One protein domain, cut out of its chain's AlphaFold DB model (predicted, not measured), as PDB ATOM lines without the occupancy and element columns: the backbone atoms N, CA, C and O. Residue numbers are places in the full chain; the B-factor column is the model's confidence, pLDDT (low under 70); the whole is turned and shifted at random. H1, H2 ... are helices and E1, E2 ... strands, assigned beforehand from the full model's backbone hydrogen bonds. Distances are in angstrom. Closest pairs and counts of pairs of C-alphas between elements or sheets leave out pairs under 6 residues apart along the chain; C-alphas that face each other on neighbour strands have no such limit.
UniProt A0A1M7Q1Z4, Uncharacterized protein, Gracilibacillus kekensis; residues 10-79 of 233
ATOM      1  N   LEU A  10     210.065 155.094 252.633       91.00
ATOM      2  CA  LEU A  10     209.611 154.976 254.014       91.00
ATOM      3  C   LEU A  10     209.315 153.508 254.335       91.00
ATOM      4  O   LEU A  10     208.689 152.818 253.538       91.00
ATOM      5  N   SER A  11     209.717 153.017 255.508       92.25
ATOM      6  CA  SER A  11     209.230 151.714 255.988       92.25
ATOM      7  C   SER A  11     207.723 151.772 256.259       92.25
ATOM      8  O   SER A  11     207.192 152.853 256.512       92.25
ATOM      9  N   THR A  12     207.019 150.635 256.279       91.62
ATOM     10  CA  THR A  12     205.579 150.611 256.624       91.62
ATOM     11  C   THR A  12     205.300 151.263 257.984       91.62
ATOM     12  O   THR A  12     204.324 151.993 258.147       91.62
ATOM     13  N   THR A  13     206.200 151.085 258.956       90.31
ATOM     14  CA  THR A  13     206.105 151.745 260.264       90.31
ATOM     15  C   THR A  13     206.266 153.261 260.154       90.31
ATOM     16  O   THR A  13     205.509 153.997 260.780       90.31
ATOM     17  N   ALA A  14     207.210 153.757 259.349       91.19
ATOM     18  CA  ALA A  14     207.355 155.193 259.110       91.19
ATOM     19  C   ALA A  14     206.142 155.766 258.354       91.19
ATOM     20  O   ALA A  14     205.608 156.797 258.752       91.19
ATOM     21  N   LEU A  15     205.646 155.048 257.344       90.81
ATOM     22  CA  LEU A  15     204.443 155.402 256.592       90.81
ATOM     23  C   LEU A  15     203.214 155.517 257.506       90.81
ATOM     24  O   LEU A  15     202.434 156.452 257.370       90.81
ATOM     25  N   SER A  16     203.072 154.624 258.491       90.81
ATOM     26  CA  SER A  16     201.978 154.690 259.469       90.81
ATOM     27  C   SER A  16     201.997 155.965 260.320       90.81
ATOM     28  O   SER A  16     200.942 156.532 260.602       90.81
ATOM     29  N   LYS A  17     203.195 156.456 260.674       90.75
ATOM     30  CA  LYS A  17     203.367 157.692 261.449       90.75
ATOM     31  C   LYS A  17     202.986 158.915 260.622       90.75
ATOM     32  O   LYS A  17     202.254 159.764 261.119       90.75
ATOM     33  N   GLU A  18     203.421 158.962 259.363       89.19
ATOM     34  CA  GLU A  18     203.071 160.030 258.415       89.19
ATOM     35  C   GLU A  18     201.558 160.077 258.143       89.19
ATOM     36  O   GLU A  18     200.956 161.147 258.136       89.19
ATOM     37  N   LEU A  19     200.920 158.912 257.984       84.62
ATOM     38  CA  LEU A  19     199.474 158.805 257.758       84.62
ATOM     39  C   LEU A  19     198.634 158.997 259.032       84.62
ATOM     40  O   LEU A  19     197.417 159.120 258.933       84.62
ATOM     41  N   LYS A  20     199.250 159.006 260.225       84.62
ATOM     42  CA  LYS A  20     198.560 158.975 261.532       84.62
ATOM     43  C   LYS A  20     197.563 157.808 261.655       84.62
ATOM     44  O   LYS A  20     196.506 157.933 262.273       84.62
ATOM     45  N   VAL A  21     197.905 156.656 261.075       81.94
ATOM     46  CA  VAL A  21     197.098 155.423 261.076       81.94
ATOM     47  C   VAL A  21     197.848 154.328 261.837       81.94
ATOM     48  O   VAL A  21     199.075 154.286 261.834       81.94
ATOM     49  N   ASN A  22     197.129 153.419 262.502       84.06
ATOM     50  CA  ASN A  22     197.760 152.293 263.194       84.06
ATOM     51  C   ASN A  22     198.523 151.396 262.194       84.06
ATOM     52  O   ASN A  22     197.980 151.039 261.152       84.06
ATOM     53  N   VAL A  23     199.750 150.970 262.529       88.62
ATOM     54  CA  VAL A  23     200.597 150.117 261.666       88.62
ATOM     55  C   VAL A  23     199.851 148.881 261.149       88.62
ATOM     56  O   VAL A  23     199.951 148.564 259.966       88.62
ATOM     57  N   LYS A  24     199.065 148.205 262.001       87.12
ATOM     58  CA  LYS A  24     198.285 147.021 261.603       87.12
ATOM     59  C   LYS A  24     197.257 147.358 260.522       87.12
ATOM     60  O   LYS A  24     197.095 146.596 259.579       87.12
ATOM     61  N   GLN A  25     196.610 148.518 260.631       82.75
ATOM     62  CA  GLN A  25     195.651 148.990 259.630       82.75
ATOM     63  C   GLN A  25     196.339 149.339 258.310       82.75
ATOM     64  O   GLN A  25     195.787 149.055 257.258       82.75
ATOM     65  N   VAL A  26     197.553 149.898 258.347       88.88
ATOM     66  CA  VAL A  26     198.330 150.148 257.121       88.88
ATOM     67  C   VAL A  26     198.652 148.833 256.410       88.88
ATOM     68  O   VAL A  26     198.452 148.744 255.205       88.88
ATOM     69  N   PHE A  27     199.087 147.797 257.137       90.56
ATOM     70  CA  PHE A  27     199.295 146.469 256.546       90.56
ATOM     71  C   PHE A  27     198.008 145.871 255.976       90.56
ATOM     72  O   PHE A  27     198.054 145.305 254.890       90.56
ATOM     73  N   GLN A  28     196.872 146.042 256.658       86.06
ATOM     74  CA  GLN A  28     195.582 145.583 256.147       86.06
ATOM     75  C   GLN A  28     195.199 146.301 254.846       86.06
ATOM     76  O   GLN A  28     194.898 145.638 253.867       86.06
ATOM     77  N   ILE A  29     195.322 147.631 254.785       87.81
ATOM     78  CA  ILE A  29     195.049 148.410 253.562       87.81
ATOM     79  C   ILE A  29     195.938 147.941 252.404       87.81
ATOM     80  O   ILE A  29     195.468 147.794 251.278       87.81
ATOM     81  N   LEU A  30     197.225 147.704 252.669       91.12
ATOM     82  CA  LEU A  30     198.167 147.212 251.664       91.12
ATOM     83  C   LEU A  30     197.819 145.789 251.193       91.12
ATOM     84  O   LEU A  30     198.007 145.488 250.016       91.12
ATOM     85  N   LEU A  31     197.327 144.930 252.089       90.56
ATOM     86  CA  LEU A  31     196.876 143.573 251.777       90.56
ATOM     87  C   LEU A  31     195.578 143.590 250.955       90.56
ATOM     88  O   LEU A  31     195.515 142.943 249.916       90.56
ATOM     89  N   ASP A  32     194.587 144.381 251.370       87.12
ATOM     90  CA  ASP A  32     193.283 144.512 250.701       87.12
ATOM     91  C   ASP A  32     193.421 145.071 249.275       87.12
ATOM     92  O   ASP A  32     192.620 144.770 248.395       87.12
ATOM     93  N   ASN A  33     194.464 145.875 249.036       88.50
ATOM     94  CA  ASN A  33     194.806 146.415 247.719       88.50
ATOM     95  C   ASN A  33     195.839 145.565 246.959       88.50
ATOM     96  O   ASN A  33     196.373 146.022 245.946       88.50
ATOM     97  N   ASP A  34     196.126 144.345 247.427       90.75
ATOM     98  CA  ASP A  34     196.993 143.375 246.752       90.75
ATOM     99  C   ASP A  34     198.410 143.923 246.480       90.75
ATOM    100  O   ASP A  34     199.022 143.635 245.455       90.75
ATOM    101  N   LEU A  35     198.942 144.758 247.383       91.94
ATOM    102  CA  LEU A  35     200.318 145.285 247.331       91.94
ATOM    103  C   LEU A  35     201.292 144.441 248.156       91.94
ATOM    104  O   LEU A  35     202.496 144.422 247.896       91.94
ATOM    105  N   VAL A  36     200.780 143.753 249.171       92.88
ATOM    106  CA  VAL A  36     201.535 142.798 249.979       92.88
ATOM    107  C   VAL A  36     200.735 141.519 250.135       92.88
ATOM    108  O   VAL A  36     199.510 141.542 250.142       92.88
ATOM    109  N   LYS A  37     201.437 140.409 250.322       92.25
ATOM    110  CA  LYS A  37     200.865 139.126 250.726       92.25
ATOM    111  C   LYS A  37     201.666 138.559 251.890       92.25
ATOM    112  O   LYS A  37     202.810 138.961 252.121       92.25
ATOM    113  N   ARG A  38     201.064 137.631 252.627       90.38
ATOM    114  CA  ARG A  38     201.719 136.952 253.744       90.38
ATOM    115  C   ARG A  38     202.146 135.554 253.306       90.38
ATOM    116  O   ARG A  38     201.310 134.782 252.853       90.38
ATOM    117  N   VAL A  39     203.441 135.266 253.399       88.94
ATOM    118  CA  VAL A  39     204.056 133.973 253.051       88.94
ATOM    119  C   VAL A  39     205.004 133.604 254.186       88.94
ATOM    120  O   VAL A  39     205.831 134.434 254.557       88.94
ATOM    121  N   ASP A  40     204.850 132.410 254.762       83.38
ATOM    122  CA  ASP A  40     205.663 131.910 255.886       83.38
ATOM    123  C   ASP A  40     205.807 132.937 257.020       83.38
ATOM    124  O   ASP A  40     206.907 133.310 257.425       83.38
ATOM    125  N   ASP A  41     204.669 133.485 257.456       80.88
ATOM    126  CA  ASP A  41     204.555 134.552 258.460       80.88
ATOM    127  C   ASP A  41     205.246 135.889 258.149       80.88
ATOM    128  O   ASP A  41     205.176 136.827 258.945       80.88
ATOM    129  N   ASN A  42     205.802 136.042 256.951       83.19
ATOM    130  CA  ASN A  42     206.475 137.253 256.508       83.19
ATOM    131  C   ASN A  42     205.645 138.026 255.482       83.19
ATOM    132  O   ASN A  42     204.965 137.464 254.619       83.19
ATOM    133  N   TRP A  43     205.720 139.355 255.560       87.94
ATOM    134  CA  TRP A  43     205.140 140.233 254.549       87.94
ATOM    135  C   TRP A  43     206.059 140.293 253.337       87.94
ATOM    136  O   TRP A  43     207.214 140.710 253.444       87.94
ATOM    137  N   VAL A  44     205.530 139.931 252.173       91.38
ATOM    138  CA  VAL A  44     206.248 140.002 250.900       91.38
ATOM    139  C   VAL A  44     205.472 140.856 249.903       91.38
ATOM    140  O   VAL A  44     204.241 140.895 249.924       91.38
ATOM    141  N   LEU A  45     206.199 141.568 249.043       91.88
ATOM    142  CA  LEU A  45     205.600 142.355 247.966       91.88
ATOM    143  C   LEU A  45     204.970 141.427 246.918       91.88
ATOM    144  O   LEU A  45     205.487 140.345 246.634       91.88
ATOM    145  N   THR A  46     203.842 141.860 246.365       92.88
ATOM    146  CA  THR A  46     203.250 141.295 245.144       92.88
ATOM    147  C   THR A  46     203.817 142.014 243.916       92.88
ATOM    148  O   THR A  46     204.469 143.051 244.047       92.88
ATOM    149  N   GLU A  47     203.501 141.541 242.709       91.06
ATOM    150  CA  GLU A  47     203.885 142.223 241.461       91.06
ATOM    151  C   GLU A  47     203.378 143.677 241.390       91.06
ATOM    152  O   GLU A  47     204.044 144.556 240.842       91.06
ATOM    153  N   LYS A  48     202.202 143.964 241.970       90.31
ATOM    154  CA  LYS A  48     201.686 145.338 242.096       90.31
ATOM    155  C   LYS A  48     202.466 146.130 243.142       90.31
ATOM    156  O   LYS A  48     202.782 147.296 242.913       90.31
ATOM    157  N   GLY A  49     202.789 145.497 244.269       88.88
ATOM    158  CA  GLY A  49     203.582 146.084 245.343       88.88
ATOM    159  C   GLY A  49     204.966 146.537 244.894       88.88
ATOM    160  O   GLY A  49     205.388 147.635 245.248       88.88
ATOM    161  N   GLU A  50     205.652 145.740 244.076       91.38
ATOM    162  CA  GLU A  50     207.001 146.045 243.570       91.38
ATOM    163  C   GLU A  50     207.054 147.288 242.668       91.38
ATOM    164  O   GLU A  50     208.101 147.919 242.541       91.38
ATOM    165  N   LYS A  51     205.923 147.709 242.089       88.94
ATOM    166  CA  LYS A  51     205.851 148.951 241.297       88.94
ATOM    167  C   LYS A  51     205.904 150.215 242.157       88.94
ATOM    168  O   LYS A  51     206.296 151.273 241.672       88.94
ATOM    169  N   VAL A  52     205.478 150.131 243.419       89.62
ATOM    170  CA  VAL A  52     205.336 151.285 244.334       89.62
ATOM    171  C   VAL A  52     206.180 151.158 245.608       89.62
ATOM    172  O   VAL A  52     206.297 152.110 246.386       89.62
ATOM    173  N   GLY A  53     206.799 150.000 245.816       90.69
ATOM    174  CA  GLY A  53     207.657 149.677 246.945       90.69
ATOM    175  C   GLY A  53     208.828 148.789 246.539       90.69
ATOM    176  O   GLY A  53     208.919 148.292 245.426       90.69
ATOM    177  N   THR A  54     209.768 148.613 247.457       91.50
ATOM    178  CA  THR A  54     210.982 147.822 247.259       91.50
ATOM    179  C   THR A  54     211.397 147.154 248.566       91.50
ATOM    180  O   THR A  54     210.981 147.573 249.650       91.50
ATOM    181  N   LYS A  55     212.232 146.117 248.494       91.38
ATOM    182  CA  LYS A  55     212.833 145.487 249.675       91.38
ATOM    183  C   LYS A  55     214.151 146.183 250.002       91.38
ATOM    184  O   LYS A  55     215.005 146.353 249.136       91.38
ATOM    185  N   LYS A  56     214.339 146.578 251.261       88.44
ATOM    186  CA  LYS A  56     215.600 147.140 251.763       88.44
ATOM    187  C   LYS A  56     216.136 146.306 252.916       88.44
ATOM    188  O   LYS A  56     215.372 145.704 253.661       88.44
ATOM    189  N   LYS A  57     217.459 146.306 253.080       87.19
ATOM    190  CA  LYS A  57     218.155 145.672 254.206       87.19
ATOM    191  C   LYS A  57     218.588 146.724 255.213       87.19
ATOM    192  O   LYS A  57     219.136 147.756 254.830       87.19
ATOM    193  N   HIS A  58     218.356 146.461 256.494       81.94
ATOM    194  CA  HIS A  58     218.905 147.250 257.591       81.94
ATOM    195  C   HIS A  58     219.698 146.343 258.546       81.94
ATOM    196  O   HIS A  58     219.149 145.325 258.971       81.94
ATOM    197  N   PRO A  59     220.926 146.714 258.965       81.12
ATOM    198  CA  PRO A  59     221.788 145.851 259.784       81.12
ATOM    199  C   PRO A  59     221.158 145.331 261.085       81.12
ATOM    200  O   PRO A  59     221.484 144.239 261.524       81.12
ATOM    201  N   LYS A  60     220.247 146.100 261.698       80.62
ATOM    202  CA  LYS A  60     219.593 145.735 262.973       80.62
ATOM    203  C   LYS A  60     218.247 145.011 262.843       80.62
ATOM    204  O   LYS A  60     217.802 144.416 263.810       80.62
ATOM    205  N   ILE A  61     217.555 145.160 261.712       75.50
ATOM    206  CA  ILE A  61     216.134 144.767 261.567       75.50
ATOM    207  C   ILE A  61     215.967 143.686 260.489       75.50
ATOM    208  O   ILE A  61     214.948 143.010 260.443       75.50
ATOM    209  N   GLY A  62     216.979 143.487 259.641       83.75
ATOM    210  CA  GLY A  62     216.914 142.559 258.521       83.75
ATOM    211  C   GLY A  62     216.265 143.184 257.287       83.75
ATOM    212  O   GLY A  62     216.366 144.395 257.052       83.75
ATOM    213  N   GLU A  63     215.656 142.337 256.463       87.44
ATOM    214  CA  GLU A  63     214.918 142.749 255.269       87.44
ATOM    215  C   GLU A  63     213.552 143.333 255.645       87.44
ATOM    216  O   GLU A  63     212.816 142.770 256.451       87.44
ATOM    217  N   TYR A  64     213.197 144.470 255.050       89.81
ATOM    218  CA  TYR A  64     211.901 145.109 255.252       89.81
ATOM    219  C   TYR A  64     211.376 145.731 253.960       89.81
ATOM    220  O   TYR A  64     212.135 146.095 253.057       89.81
ATOM    221  N   ILE A  65     210.054 145.887 253.892       92.62
ATOM    222  CA  ILE A  65     209.382 146.566 252.785       92.62
ATOM    223  C   ILE A  65     209.471 148.082 252.991       92.62
ATOM    224  O   ILE A  65     209.092 148.611 254.042       92.62
ATOM    225  N   ALA A  66     209.963 148.778 251.972       92.31
ATOM    226  CA  ALA A  66     210.071 150.223 251.922       92.31
ATOM    227  C   ALA A  66     209.249 150.769 250.748       92.31
ATOM    228  O   ALA A  66     209.411 150.345 249.610       92.31
ATOM    229  N   TRP A  67     208.394 151.744 251.015       93.25
ATOM    230  CA  TRP A  67     207.478 152.334 250.049       93.25
ATOM    231  C   TRP A  67     207.995 153.671 249.556       93.25
ATOM    232  O   TRP A  67     208.564 154.429 250.342       93.25
ATOM    233  N   ASN A  68     207.781 153.983 248.281       91.75
ATOM    234  CA  ASN A  68     208.004 155.337 247.788       91.75
ATOM    235  C   ASN A  68     207.146 156.311 248.614       91.75
ATOM    236  O   ASN A  68     205.962 156.056 248.828       91.75
ATOM    237  N   GLU A  69     207.719 157.422 249.078       89.38
ATOM    238  CA  GLU A  69     207.002 158.416 249.882       89.38
ATOM    239  C   GLU A  69     205.699 158.898 249.220       89.38
ATOM    240  O   GLU A  69     204.719 159.154 249.917       89.38
ATOM    241  N   ASN A  70     205.642 158.937 247.885       88.06
ATOM    242  CA  ASN A  70     204.450 159.334 247.132       88.06
ATOM    243  C   ASN A  70     203.253 158.392 247.328       88.06
ATOM    244  O   ASN A  70     202.120 158.801 247.064       88.06
ATOM    245  N   ILE A  71     203.463 157.168 247.832       88.06
ATOM    246  CA  ILE A  71     202.376 156.222 248.098       88.06
ATOM    247  C   ILE A  71     201.351 156.802 249.077       88.06
ATOM    248  O   ILE A  71     200.171 156.495 248.958       88.06
ATOM    249  N   LYS A  72     201.769 157.695 249.990       85.25
ATOM    250  CA  LYS A  72     200.884 158.344 250.972       85.25
ATOM    251  C   LYS A  72     199.751 159.148 250.325       85.25
ATOM    252  O   LYS A  72     198.704 159.334 250.931       85.25
ATOM    253  N   ASN A  73     199.945 159.582 249.077       84.62
ATOM    254  CA  ASN A  73     198.964 160.350 248.309       84.62
ATOM    255  C   ASN A  73     198.000 159.469 247.495       84.62
ATOM    256  O   ASN A  73     197.072 160.001 246.876       84.62
ATOM    257  N   SER A  74     198.219 158.151 247.474       84.38
ATOM    258  CA  SER A  74     197.403 157.191 246.733       84.38
ATOM    259  C   SER A  74     195.975 157.113 247.282       84.38
ATOM    260  O   SER A  74     195.741 157.256 248.486       84.38
ATOM    261  N   SER A  75     195.008 156.855 246.398       81.62
ATOM    262  CA  SER A  75     193.592 156.686 246.755       81.62
ATOM    263  C   SER A  75     193.371 155.562 247.770       81.62
ATOM    264  O   SER A  75     192.461 155.663 248.591       81.62
ATOM    265  N   ILE A  76     194.250 154.554 247.804       83.75
ATOM    266  CA  ILE A  76     194.185 153.433 248.757       83.75
ATOM    267  C   ILE A  76     194.236 153.893 250.223       83.75
ATOM    268  O   ILE A  76     193.617 153.276 251.080       83.75
ATOM    269  N   PHE A  77     194.921 155.008 250.514       80.19
ATOM    270  CA  PHE A  77     194.992 155.588 251.864       80.19
ATOM    271  C   PHE A  77     194.002 156.732 252.084       80.19
ATOM    272  O   PHE A  77     193.736 157.103 253.224       80.19
ATOM    273  N   LYS A  78     193.432 157.280 251.005       72.31
ATOM    274  CA  LYS A  78     192.345 158.269 251.072       72.31
ATOM    275  C   LYS A  78     190.992 157.609 251.332       72.31
ATOM    276  O   LYS A  78     190.083 158.256 251.838       72.31
ATOM    277  N   THR A  79     190.880 156.314 251.046       53.19
ATOM    278  CA  THR A  79     189.654 155.535 251.218       53.19
ATOM    279  C   THR A  79     189.613 154.892 252.604       53.19
ATOM    280  O   THR A  79     189.572 153.679 252.751       53.19
TER     281      THR A  79
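What this domain is: This is residues 10 to 79 of the 233 residues of an uncharacterized protein of Gracilibacillus kekensis (UniProt A0A1M7Q1Z4). A long two-stranded hairpin, E3 and E4, and a shorter one, E1 and E2, lie on one side of two helices, H1 and H2, that make a corner. H1 packs on E4, H2 packs on E1, and the short helices H4 and H5 lead on from E4, with H5 coming back to H2. The 70 printed residues hold five named helices and four named strands, in the order H1 H2 E1 E2 H3 E3 E4 H4 H5; both sheets are antiparallel and the class is mixed. The whole is compact, with a radius of gyration of the C-alphas of 11.3 A and spans of 32 by 22 by 21 A.

Where its parts are: E3 is residues 53 to 58, 15.7 A long, and E4 residues 62 to 68, 18.9 A. E1 is residues 36 to 39 and E2 residues 42 to 45. H1, residues 12 to 19, measures 10.3 A from C-alpha 12 at (205.579, 150.611, 256.624). H2, residues 23 to 32, measures 14.3 A. H3 is residues 49 to 52, H4 residues 69 to 73, and H5 residues 75 to 78, ending at C-alpha 78 at (192.345, 158.269, 251.072).

How they stand to each other: In the hairpin E3 and E4, N 56 and O 64 are 2.9 A apart, within hydrogen-bond range; in the hairpin E1 and E2, N 37 and O 44 are 2.9 A apart. The closest C-alphas of E2 and E4 are those of Leu 45 and Ile 65, 7.4 A. H1 and H2 touch at Ser 16 and Val 23, C-alphas 5.3 A apart, about perpendicular at 81 degrees. H1 touches H4, closest C-alphas Leu 19 and Lys 72, 6.9 A. H2 and H5 only just touch, with 3 pairs of C-alphas within 8 A, the closest Ile 29 and Ile 76 at 7.0 A. Every O i to N i+4 pair is within hydrogen-bond range in H1 and H2; H4 has 0 of 1, but 2 of 2 O i to N i+3 pairs, and H3 and H5 are too short for an O i to N i+4 pair.

The domain as a whole: The C-alphas farthest apart, Pro 59 and Thr 79, are 34.6 A apart. The printed part has no cut, and its links between named elements are tight. Mean pLDDT of the printed part is 87.3; residue 79 is under 70.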